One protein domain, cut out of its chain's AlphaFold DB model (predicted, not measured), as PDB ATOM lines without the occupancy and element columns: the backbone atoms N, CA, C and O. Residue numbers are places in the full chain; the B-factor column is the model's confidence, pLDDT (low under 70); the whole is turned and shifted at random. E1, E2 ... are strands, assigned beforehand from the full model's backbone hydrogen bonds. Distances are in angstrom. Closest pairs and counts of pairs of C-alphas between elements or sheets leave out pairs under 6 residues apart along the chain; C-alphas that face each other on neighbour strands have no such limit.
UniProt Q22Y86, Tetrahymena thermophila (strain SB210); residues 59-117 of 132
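What this domain is: This is residues 59 to 117 of the 132 residues of a protein of Tetrahymena thermophila (strain SB210) (UniProt Q22Y86). This is a single sheet bent into a V-shaped arch: the long strands E1 and E2 run side by side as a hairpin and both bend sharply at the crest. Along the other side of E2, the short strand E3 lines one leg and E4 the other. The printed part has 59 residues and no named helix; its class is all strand, with four named strands that follow each other along the chain as E1, E2, E3 and E4, and in the branched sheet E2 is the antiparallel neighbour of E1, of E3 and of E4. The whole is loose, with a radius of gyration of the C-alphas of 14.7 A, and only just flat, spanning 43 by 28 by 10 A.

How they stand to each other: Start at E2, residues 81 to 95, which bends by 108 degrees at residue 89. On one side of it is E1, residues 59 to 72, antiparallel at 174 degrees, which bends by 109 degrees at residue 63; C-alphas 63 and 90 face each other at 4.3 A, and N 91 and O 62 are within hydrogen-bond range at 2.7 A. On the other side, the pairing is staggered. E3, residues 102 to 105, is antiparallel to E2 at 122 degrees, with N 92 and O 105 at 2.8 A. E4, residues 109 to 115, is antiparallel to E2 at 129 degrees, with N 85 and O 112 at 2.9 A. E1 E2 E3 form a meander, each strand the antiparallel neighbour of the one before; E2 and E3 are also a hairpin. E3 is apart from E1 and from E4.

Where its parts are: Find C-alpha 59 at (-2.604, -43.919, 19.579), where E1 begins; it spans 25.9 A. E2 spans 27.9 A to C-alpha 95 at (-3.946, -50.068, 19.457). E3 spans 9.7 A, and E4 spans 20.2 A, ending at C-alpha 115, (4.742, -30.401, 12.397).

The domain as a whole: The C-alphas of Asn 75 and Ser 100 are the two farthest apart, 43.7 A. The sheet is twisted. The printed part has no cut; the link from E3 to E4 is tight and the other two are short. Look for pLDDT under 70 at residues 74 to 80, 97 to 101 and 117.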
ATOM      1  N   ALA A  59      -2.779 -44.395  18.214       87.75
ATOM      2  CA  ALA A  59      -2.604 -43.919  19.579       87.75
ATOM      3  C   ALA A  59      -3.624 -42.819  19.891       87.75
ATOM      4  O   ALA A  59      -3.683 -41.798  19.207       87.75
ATOM      5  N   THR A  60      -4.409 -43.009  20.951       90.56
ATOM      6  CA  THR A  60      -5.281 -41.966  21.508       90.56
ATOM      7  C   THR A  60      -4.661 -41.419  22.783       90.56
ATOM      8  O   THR A  60      -4.249 -42.183  23.651       90.56
ATOM      9  N   ILE A  61      -4.595 -40.094  22.905       92.94
ATOM     10  CA  ILE A  61      -4.020 -39.412  24.067       92.94
ATOM     11  C   ILE A  61      -5.124 -38.596  24.733       92.94
ATOM     12  O   ILE A  61      -5.647 -37.652  24.145       92.94
ATOM     13  N   ASN A  62      -5.454 -38.943  25.975       93.00
ATOM     14  CA  ASN A  62      -6.419 -38.234  26.811       93.00
ATOM     15  C   ASN A  62      -5.699 -37.588  27.998       93.00
ATOM     16  O   ASN A  62      -4.870 -38.233  28.627       93.00
ATOM     17  N   GLY A  63      -6.018 -36.344  28.355       94.31
ATOM     18  CA  GLY A  63      -5.420 -35.681  29.519       94.31
ATOM     19  C   GLY A  63      -5.762 -34.196  29.597       94.31
ATOM     20  O   GLY A  63      -6.597 -33.704  28.838       94.31
ATOM     21  N   LYS A  64      -5.122 -33.474  30.521       95.94
ATOM     22  CA  LYS A  64      -5.305 -32.025  30.687       95.94
ATOM     23  C   LYS A  64      -4.235 -31.271  29.910       95.94
ATOM     24  O   LYS A  64      -3.050 -31.430  30.187       95.94
ATOM     25  N   LEU A  65      -4.646 -30.428  28.968       96.25
ATOM     26  CA  LEU A  65      -3.723 -29.539  28.269       96.25
ATOM     27  C   LEU A  65      -3.193 -28.477  29.242       96.25
ATOM     28  O   LEU A  65      -3.968 -27.691  29.778       96.25
ATOM     29  N   GLU A  66      -1.883 -28.463  29.470       95.94
ATOM     30  CA  GLU A  66      -1.222 -27.479  30.334       95.94
ATOM     31  C   GLU A  66      -0.674 -26.306  29.527       95.94
ATOM     32  O   GLU A  66      -0.889 -25.149  29.874       95.94
ATOM     33  N   THR A  67       0.036 -26.598  28.436       95.25
ATOM     34  CA  THR A  67       0.599 -25.573  27.554       95.25
ATOM     35  C   THR A  67       0.413 -25.956  26.097       95.25
ATOM     36  O   THR A  67       0.434 -27.137  25.744       95.25
ATOM     37  N   PHE A  68       0.252 -24.944  25.248       93.19
ATOM     38  CA  PHE A  68       0.192 -25.078  23.800       93.19
ATOM     39  C   PHE A  68       0.882 -23.878  23.153       93.19
ATOM     40  O   PHE A  68       0.582 -22.732  23.477       93.19
ATOM     41  N   GLN A  69       1.815 -24.146  22.244       90.62
ATOM     42  CA  GLN A  69       2.561 -23.137  21.502       90.62
ATOM     43  C   GLN A  69       2.622 -23.525  20.029       90.62
ATOM     44  O   GLN A  69       2.913 -24.675  19.693       90.62
ATOM     45  N   ARG A  70       2.400 -22.540  19.155       86.31
ATOM     46  CA  ARG A  70       2.648 -22.642  17.716       86.31
ATOM     47  C   ARG A  70       3.858 -21.786  17.382       86.31
ATOM     48  O   ARG A  70       3.857 -20.593  17.672       86.31
ATOM     49  N   ILE A  71       4.882 -22.399  16.806       82.12
ATOM     50  CA  ILE A  71       6.108 -21.721  16.394       82.12
ATOM     51  C   ILE A  71       6.122 -21.716  14.864       82.12
ATOM     52  O   ILE A  71       6.195 -22.798  14.270       82.12
ATOM     53  N   PRO A  72       6.014 -20.548  14.210       76.56
ATOM     54  CA  PRO A  72       6.131 -20.471  12.762       76.56
ATOM     55  C   PRO A  72       7.546 -20.861  12.324       76.56
ATOM     56  O   PRO A  72       8.524 -20.538  12.996       76.56
ATOM     57  N   LEU A  73       7.666 -21.566  11.198       71.44
ATOM     58  CA  LEU A  73       8.962 -21.841  10.582       71.44
ATOM     59  C   LEU A  73       9.279 -20.715   9.591       71.44
ATOM     60  O   LEU A  73       8.691 -20.670   8.511       71.44
ATOM     61  N   GLU A  74      10.197 -19.813   9.958       56.09
ATOM     62  CA  GLU A  74      10.437 -18.526   9.271       56.09
ATOM     63  C   GLU A  74      10.910 -18.620   7.805       56.09
ATOM     64  O   GLU A  74      10.940 -17.612   7.114       56.09
ATOM     65  N   ASN A  75      11.182 -19.811   7.269       52.59
ATOM     66  CA  ASN A  75      11.696 -19.992   5.904       52.59
ATOM     67  C   ASN A  75      10.838 -20.911   5.018       52.59
ATOM     68  O   ASN A  75      11.335 -21.498   4.056       52.59
ATOM     69  N   SER A  76       9.549 -21.088   5.329       49.91
ATOM     70  CA  SER A  76       8.656 -21.904   4.502       49.91
ATOM     71  C   SER A  76       7.611 -21.059   3.779       49.91
ATOM     72  O   SER A  76       6.692 -20.543   4.407       49.91
ATOM     73  N   ASN A  77       7.660 -21.053   2.442       48.72
ATOM     74  CA  ASN A  77       6.601 -20.522   1.564       48.72
ATOM     75  C   ASN A  77       5.207 -21.161   1.794       48.72
ATOM     76  O   ASN A  77       4.240 -20.755   1.158       48.72
ATOM     77  N   ASN A  78       5.088 -22.150   2.692       54.12
ATOM     78  CA  ASN A  78       3.899 -22.977   2.893       54.12
ATOM     79  C   ASN A  78       3.304 -22.903   4.317       54.12
ATOM     80  O   ASN A  78       2.664 -23.866   4.734       54.12
ATOM     81  N   ASN A  79       3.496 -21.813   5.078       60.06
ATOM     82  CA  ASN A  79       2.915 -21.644   6.429       60.06
ATOM     83  C   ASN A  79       3.148 -22.854   7.361       60.06
ATOM     84  O   ASN A  79       2.284 -23.214   8.160       60.06
ATOM     85  N   LYS A  80       4.304 -23.520   7.255       67.31
ATOM     86  CA  LYS A  80       4.618 -24.657   8.127       67.31
ATOM     87  C   LYS A  80       4.846 -24.155   9.553       67.31
ATOM     88  O   LYS A  80       5.612 -23.217   9.768       67.31
ATOM     89  N   GLN A  81       4.196 -24.793  10.521       79.00
ATOM     90  CA  GLN A  81       4.325 -24.476  11.943       79.00
ATOM     91  C   GLN A  81       4.746 -25.721  12.718       79.00
ATOM     92  O   GLN A  81       4.408 -26.847  12.348       79.00
ATOM     93  N   VAL A  82       5.475 -25.517  13.810       84.75
ATOM     94  CA  VAL A  82       5.722 -26.549  14.816       84.75
ATOM     95  C   VAL A  82       4.798 -26.294  15.992       84.75
ATOM     96  O   VAL A  82       4.838 -25.234  16.616       84.75
ATOM     97  N   CYS A  83       3.992 -27.291  16.321       87.00
ATOM     98  CA  CYS A  83       3.174 -27.309  17.518       87.00
ATOM     99  C   CYS A  83       3.954 -27.975  18.651       87.00
ATOM    100  O   CYS A  83       4.492 -29.072  18.492       87.00
ATOM    101  N   ARG A  84       3.996 -27.319  19.809       89.69
ATOM    102  CA  ARG A  84       4.525 -27.866  21.061       89.69
ATOM    103  C   ARG A  84       3.438 -27.820  22.110       89.69
ATOM    104  O   ARG A  84       2.855 -26.763  22.336       89.69
ATOM    105  N   LEU A  85       3.182 -28.941  22.765       93.62
ATOM    106  CA  LEU A  85       2.182 -28.996  23.822       93.62
ATOM    107  C   LEU A  85       2.587 -29.933  24.949       93.62
ATOM    108  O   LEU A  85       3.343 -30.884  24.742       93.62
ATOM    109  N   VAL A  86       2.090 -29.632  26.145       94.19
ATOM    110  CA  VAL A  86       2.288 -30.441  27.349       94.19
ATOM    111  C   VAL A  86       0.927 -30.868  27.872       94.19
ATOM    112  O   VAL A  86       0.048 -30.032  28.078       94.19
ATOM    113  N   VAL A  87       0.764 -32.172  28.081       95.69
ATOM    114  CA  VAL A  87      -0.438 -32.792  28.638       95.69
ATOM    115  C   VAL A  87      -0.104 -33.346  30.024       95.69
ATOM    116  O   VAL A  87       0.804 -34.170  30.150       95.69
ATOM    117  N   LYS A  88      -0.833 -32.911  31.058       96.00
ATOM    118  CA  LYS A  88      -0.799 -33.510  32.402       96.00
ATOM    119  C   LYS A  88      -1.791 -34.645  32.533       96.00
ATOM    120  O   LYS A  88      -2.833 -34.644  31.871       96.00
ATOM    121  N   ASP A  89      -1.497 -35.544  33.468       94.50
ATOM    122  CA  ASP A  89      -2.362 -36.670  33.825       94.50
ATOM    123  C   ASP A  89      -2.743 -37.484  32.574       94.50
ATOM    124  O   ASP A  89      -3.899 -37.880  32.392       94.50
ATOM    125  N   ALA A  90      -1.781 -37.655  31.659       93.69
ATOM    126  CA  ALA A  90      -2.040 -38.221  30.348       93.69
ATOM    127  C   ALA A  90      -2.313 -39.728  30.447       93.69
ATOM    128  O   ALA A  90      -1.699 -40.456  31.226       93.69
ATOM    129  N   LYS A  91      -3.235 -40.199  29.614       93.25
ATOM    130  CA  LYS A  91      -3.547 -41.603  29.367       93.25
ATOM    131  C   LYS A  91      -3.396 -41.839  27.875       93.25
ATOM    132  O   LYS A  91      -4.097 -41.213  27.080       93.25
ATOM    133  N   ILE A  92      -2.449 -42.692  27.518       92.31
ATOM    134  CA  ILE A  92      -2.149 -43.057  26.140       92.31
ATOM    135  C   ILE A  92      -2.659 -44.475  25.930       92.31
ATOM    136  O   ILE A  92      -2.177 -45.408  26.575       92.31
ATOM    137  N   ASP A  93      -3.627 -44.607  25.034       89.62
ATOM    138  CA  ASP A  93      -4.200 -45.874  24.603       89.62
ATOM    139  C   ASP A  93      -3.631 -46.205  23.220       89.62
ATOM    140  O   ASP A  93      -3.951 -45.524  22.244       89.62
ATOM    141  N   VAL A  94      -2.777 -47.226  23.130       88.38
ATOM    142  CA  VAL A  94      -2.151 -47.655  21.866       88.38
ATOM    143  C   VAL A  94      -2.814 -48.940  21.372       88.38
ATOM    144  O   VAL A  94      -2.881 -49.927  22.111       88.38
ATOM    145  N   LYS A  95      -3.291 -48.937  20.122       83.00
ATOM    146  CA  LYS A  95      -3.946 -50.068  19.457       83.00
ATOM    147  C   LYS A  95      -3.199 -50.442  18.179       83.00
ATOM    148  O   LYS A  95      -3.082 -49.641  17.259       83.00
ATOM    149  N   TYR A  96      -2.743 -51.686  18.097       77.00
ATOM    150  CA  TYR A  96      -2.138 -52.227  16.881       77.00
ATOM    151  C   TYR A  96      -3.226 -52.844  15.994       77.00
ATOM    152  O   TYR A  96      -4.086 -53.573  16.483       77.00
ATOM    153  N   SER A  97      -3.188 -52.578  14.688       67.81
ATOM    154  CA  SER A  97      -4.167 -53.086  13.709       67.81
ATOM    155  C   SER A  97      -4.274 -54.617  13.685       67.81
ATOM    156  O   SER A  97      -5.353 -55.150  13.441       67.81
ATOM    157  N   ASN A  98      -3.179 -55.316  14.005       62.66
ATOM    158  CA  ASN A  98      -3.062 -56.773  13.877       62.66
ATOM    159  C   ASN A  98      -2.988 -57.525  15.219       62.66
ATOM    160  O   ASN A  98      -2.720 -58.723  15.220       62.66
ATOM    161  N   ASN A  99      -3.204 -56.856  16.359       57.25
ATOM    162  CA  ASN A  99      -3.191 -57.501  17.675       57.25
ATOM    163  C   ASN A  99      -4.259 -56.898  18.595       57.25
ATOM    164  O   ASN A  99      -4.397 -55.683  18.690       57.25
ATOM    165  N   SER A 100      -4.989 -57.748  19.324       61.09
ATOM    166  CA  SER A 100      -5.983 -57.318  20.324       61.09
ATOM    167  C   SER A 100      -5.357 -56.709  21.585       61.09
ATOM    168  O   SER A 100      -6.073 -56.211  22.454       61.09
ATOM    169  N   SER A 101      -4.028 -56.732  21.691       65.31
ATOM    170  CA  SER A 101      -3.281 -56.175  22.813       65.31
ATOM    171  C   SER A 101      -3.374 -54.651  22.836       65.31
ATOM    172  O   SER A 101      -2.925 -53.966  21.916       65.31
ATOM    173  N   LYS A 102      -3.930 -54.131  23.930       71.56
ATOM    174  CA  LYS A 102      -3.949 -52.708  24.265       71.56
ATOM    175  C   LYS A 102      -2.804 -52.410  25.227       71.56
ATOM    176  O   LYS A 102      -2.632 -53.131  26.209       71.56
ATOM    177  N   ILE A 103      -2.038 -51.357  24.955       81.25
ATOM    178  CA  ILE A 103      -1.034 -50.847  25.895       81.25
ATOM    179  C   ILE A 103      -1.580 -49.562  26.514       81.25
ATOM    180  O   ILE A 103      -1.866 -48.606  25.792       81.25
ATOM    181  N   ASP A 104      -1.694 -49.558  27.842       82.88
ATOM    182  CA  ASP A 104      -2.120 -48.403  28.632       82.88
ATOM    183  C   ASP A 104      -0.891 -47.739  29.264       82.88
ATOM    184  O   ASP A 104      -0.274 -48.292  30.177       82.88
ATOM    185  N   ILE A 105      -0.544 -46.532  28.813       89.38
ATOM    186  CA  ILE A 105       0.592 -45.762  29.345       89.38
ATOM    187  C   ILE A 105       0.052 -44.524  30.063       89.38
ATOM    188  O   ILE A 105      -0.746 -43.773  29.501       89.38
ATOM    189  N   LYS A 106       0.477 -44.298  31.311       92.06
ATOM    190  CA  LYS A 106      -0.036 -43.210  32.165       92.06
ATOM    191  C   LYS A 106       1.083 -42.285  32.663       92.06
ATOM    192  O   LYS A 106       1.411 -42.327  33.850       92.06
ATOM    193  N   PRO A 107       1.726 -41.493  31.785       92.31
ATOM    194  CA  PRO A 107       2.750 -40.559  32.225       92.31
ATOM    195  C   PRO A 107       2.117 -39.362  32.950       92.31
ATOM    196  O   PRO A 107       1.078 -38.844  32.542       92.31
ATOM    197  N   GLN A 108       2.779 -38.880  34.006       90.56
ATOM    198  CA  GLN A 108       2.338 -37.682  34.730       90.56
ATOM    199  C   GLN A 108       2.376 -36.430  33.834       90.56
ATOM    200  O   GLN A 108       1.489 -35.582  33.913       90.56
ATOM    201  N   TYR A 109       3.383 -36.353  32.960       92.25
ATOM    202  CA  TYR A 109       3.585 -35.282  31.990       92.25
ATOM    203  C   TYR A 109       3.971 -35.876  30.635       92.25
ATOM    204  O   TYR A 109       4.904 -36.673  30.548       92.25
ATOM    205  N   LEU A 110       3.286 -35.454  29.573       94.50
ATOM    206  CA  LEU A 110       3.589 -35.832  28.197       94.50
ATOM    207  C   LEU A 110       3.845 -34.580  27.358       94.50
ATOM    208  O   LEU A 110       2.956 -33.748  27.192       94.50
ATOM    209  N   LYS A 111       5.054 -34.464  26.801       92.62
ATOM    210  CA  LYS A 111       5.415 -33.401  25.857       92.62
ATOM    211  C   LYS A 111       5.284 -33.916  24.428       92.62
ATOM    212  O   LYS A 111       5.913 -34.909  24.079       92.62
ATOM    213  N   ILE A 112       4.519 -33.210  23.602       91.25
ATOM    214  CA  ILE A 112       4.313 -33.533  22.187       91.25
ATOM    215  C   ILE A 112       4.878 -32.399  21.333       91.25
ATOM    216  O   ILE A 112       4.636 -31.220  21.605       91.25
ATOM    217  N   VAL A 113       5.646 -32.766  20.307       88.81
ATOM    218  CA  VAL A 113       6.182 -31.851  19.293       88.81
ATOM    219  C   VAL A 113       5.797 -32.406  17.929       88.81
ATOM    220  O   VAL A 113       6.117 -33.552  17.631       88.81
ATOM    221  N   ALA A 114       5.090 -31.621  17.121       86.50
ATOM    222  CA  ALA A 114       4.580 -32.063  15.826       86.50
ATOM    223  C   ALA A 114       4.671 -30.947  14.784       86.50
ATOM    224  O   ALA A 114       4.481 -29.774  15.111       86.50
ATOM    225  N   TYR A 115       4.919 -31.311  13.525       82.12
ATOM    226  CA  TYR A 115       4.742 -30.401  12.397       82.12
ATOM    227  C   TYR A 115       3.261 -30.320  12.019       82.12
ATOM    228  O   TYR A 115       2.594 -31.346  11.872       82.12
ATOM    229  N   GLU A 116       2.747 -29.110  11.817       74.31
ATOM    230  CA  GLU A 116       1.432 -28.906  11.211       74.31
ATOM    231  C   GLU A 116       1.532 -29.248   9.717       74.31
ATOM    232  O   GLU A 116       2.251 -28.594   8.956       74.31
ATOM    233  N   GLN A 117       0.849 -30.313   9.292       65.25
ATOM    234  CA  GLN A 117       0.730 -30.628   7.872       65.25
ATOM    235  C   GLN A 117      -0.303 -29.697   7.234       65.25
ATOM    236  O   GLN A 117      -1.414 -29.546   7.745       65.25
TER     237      GLN A 117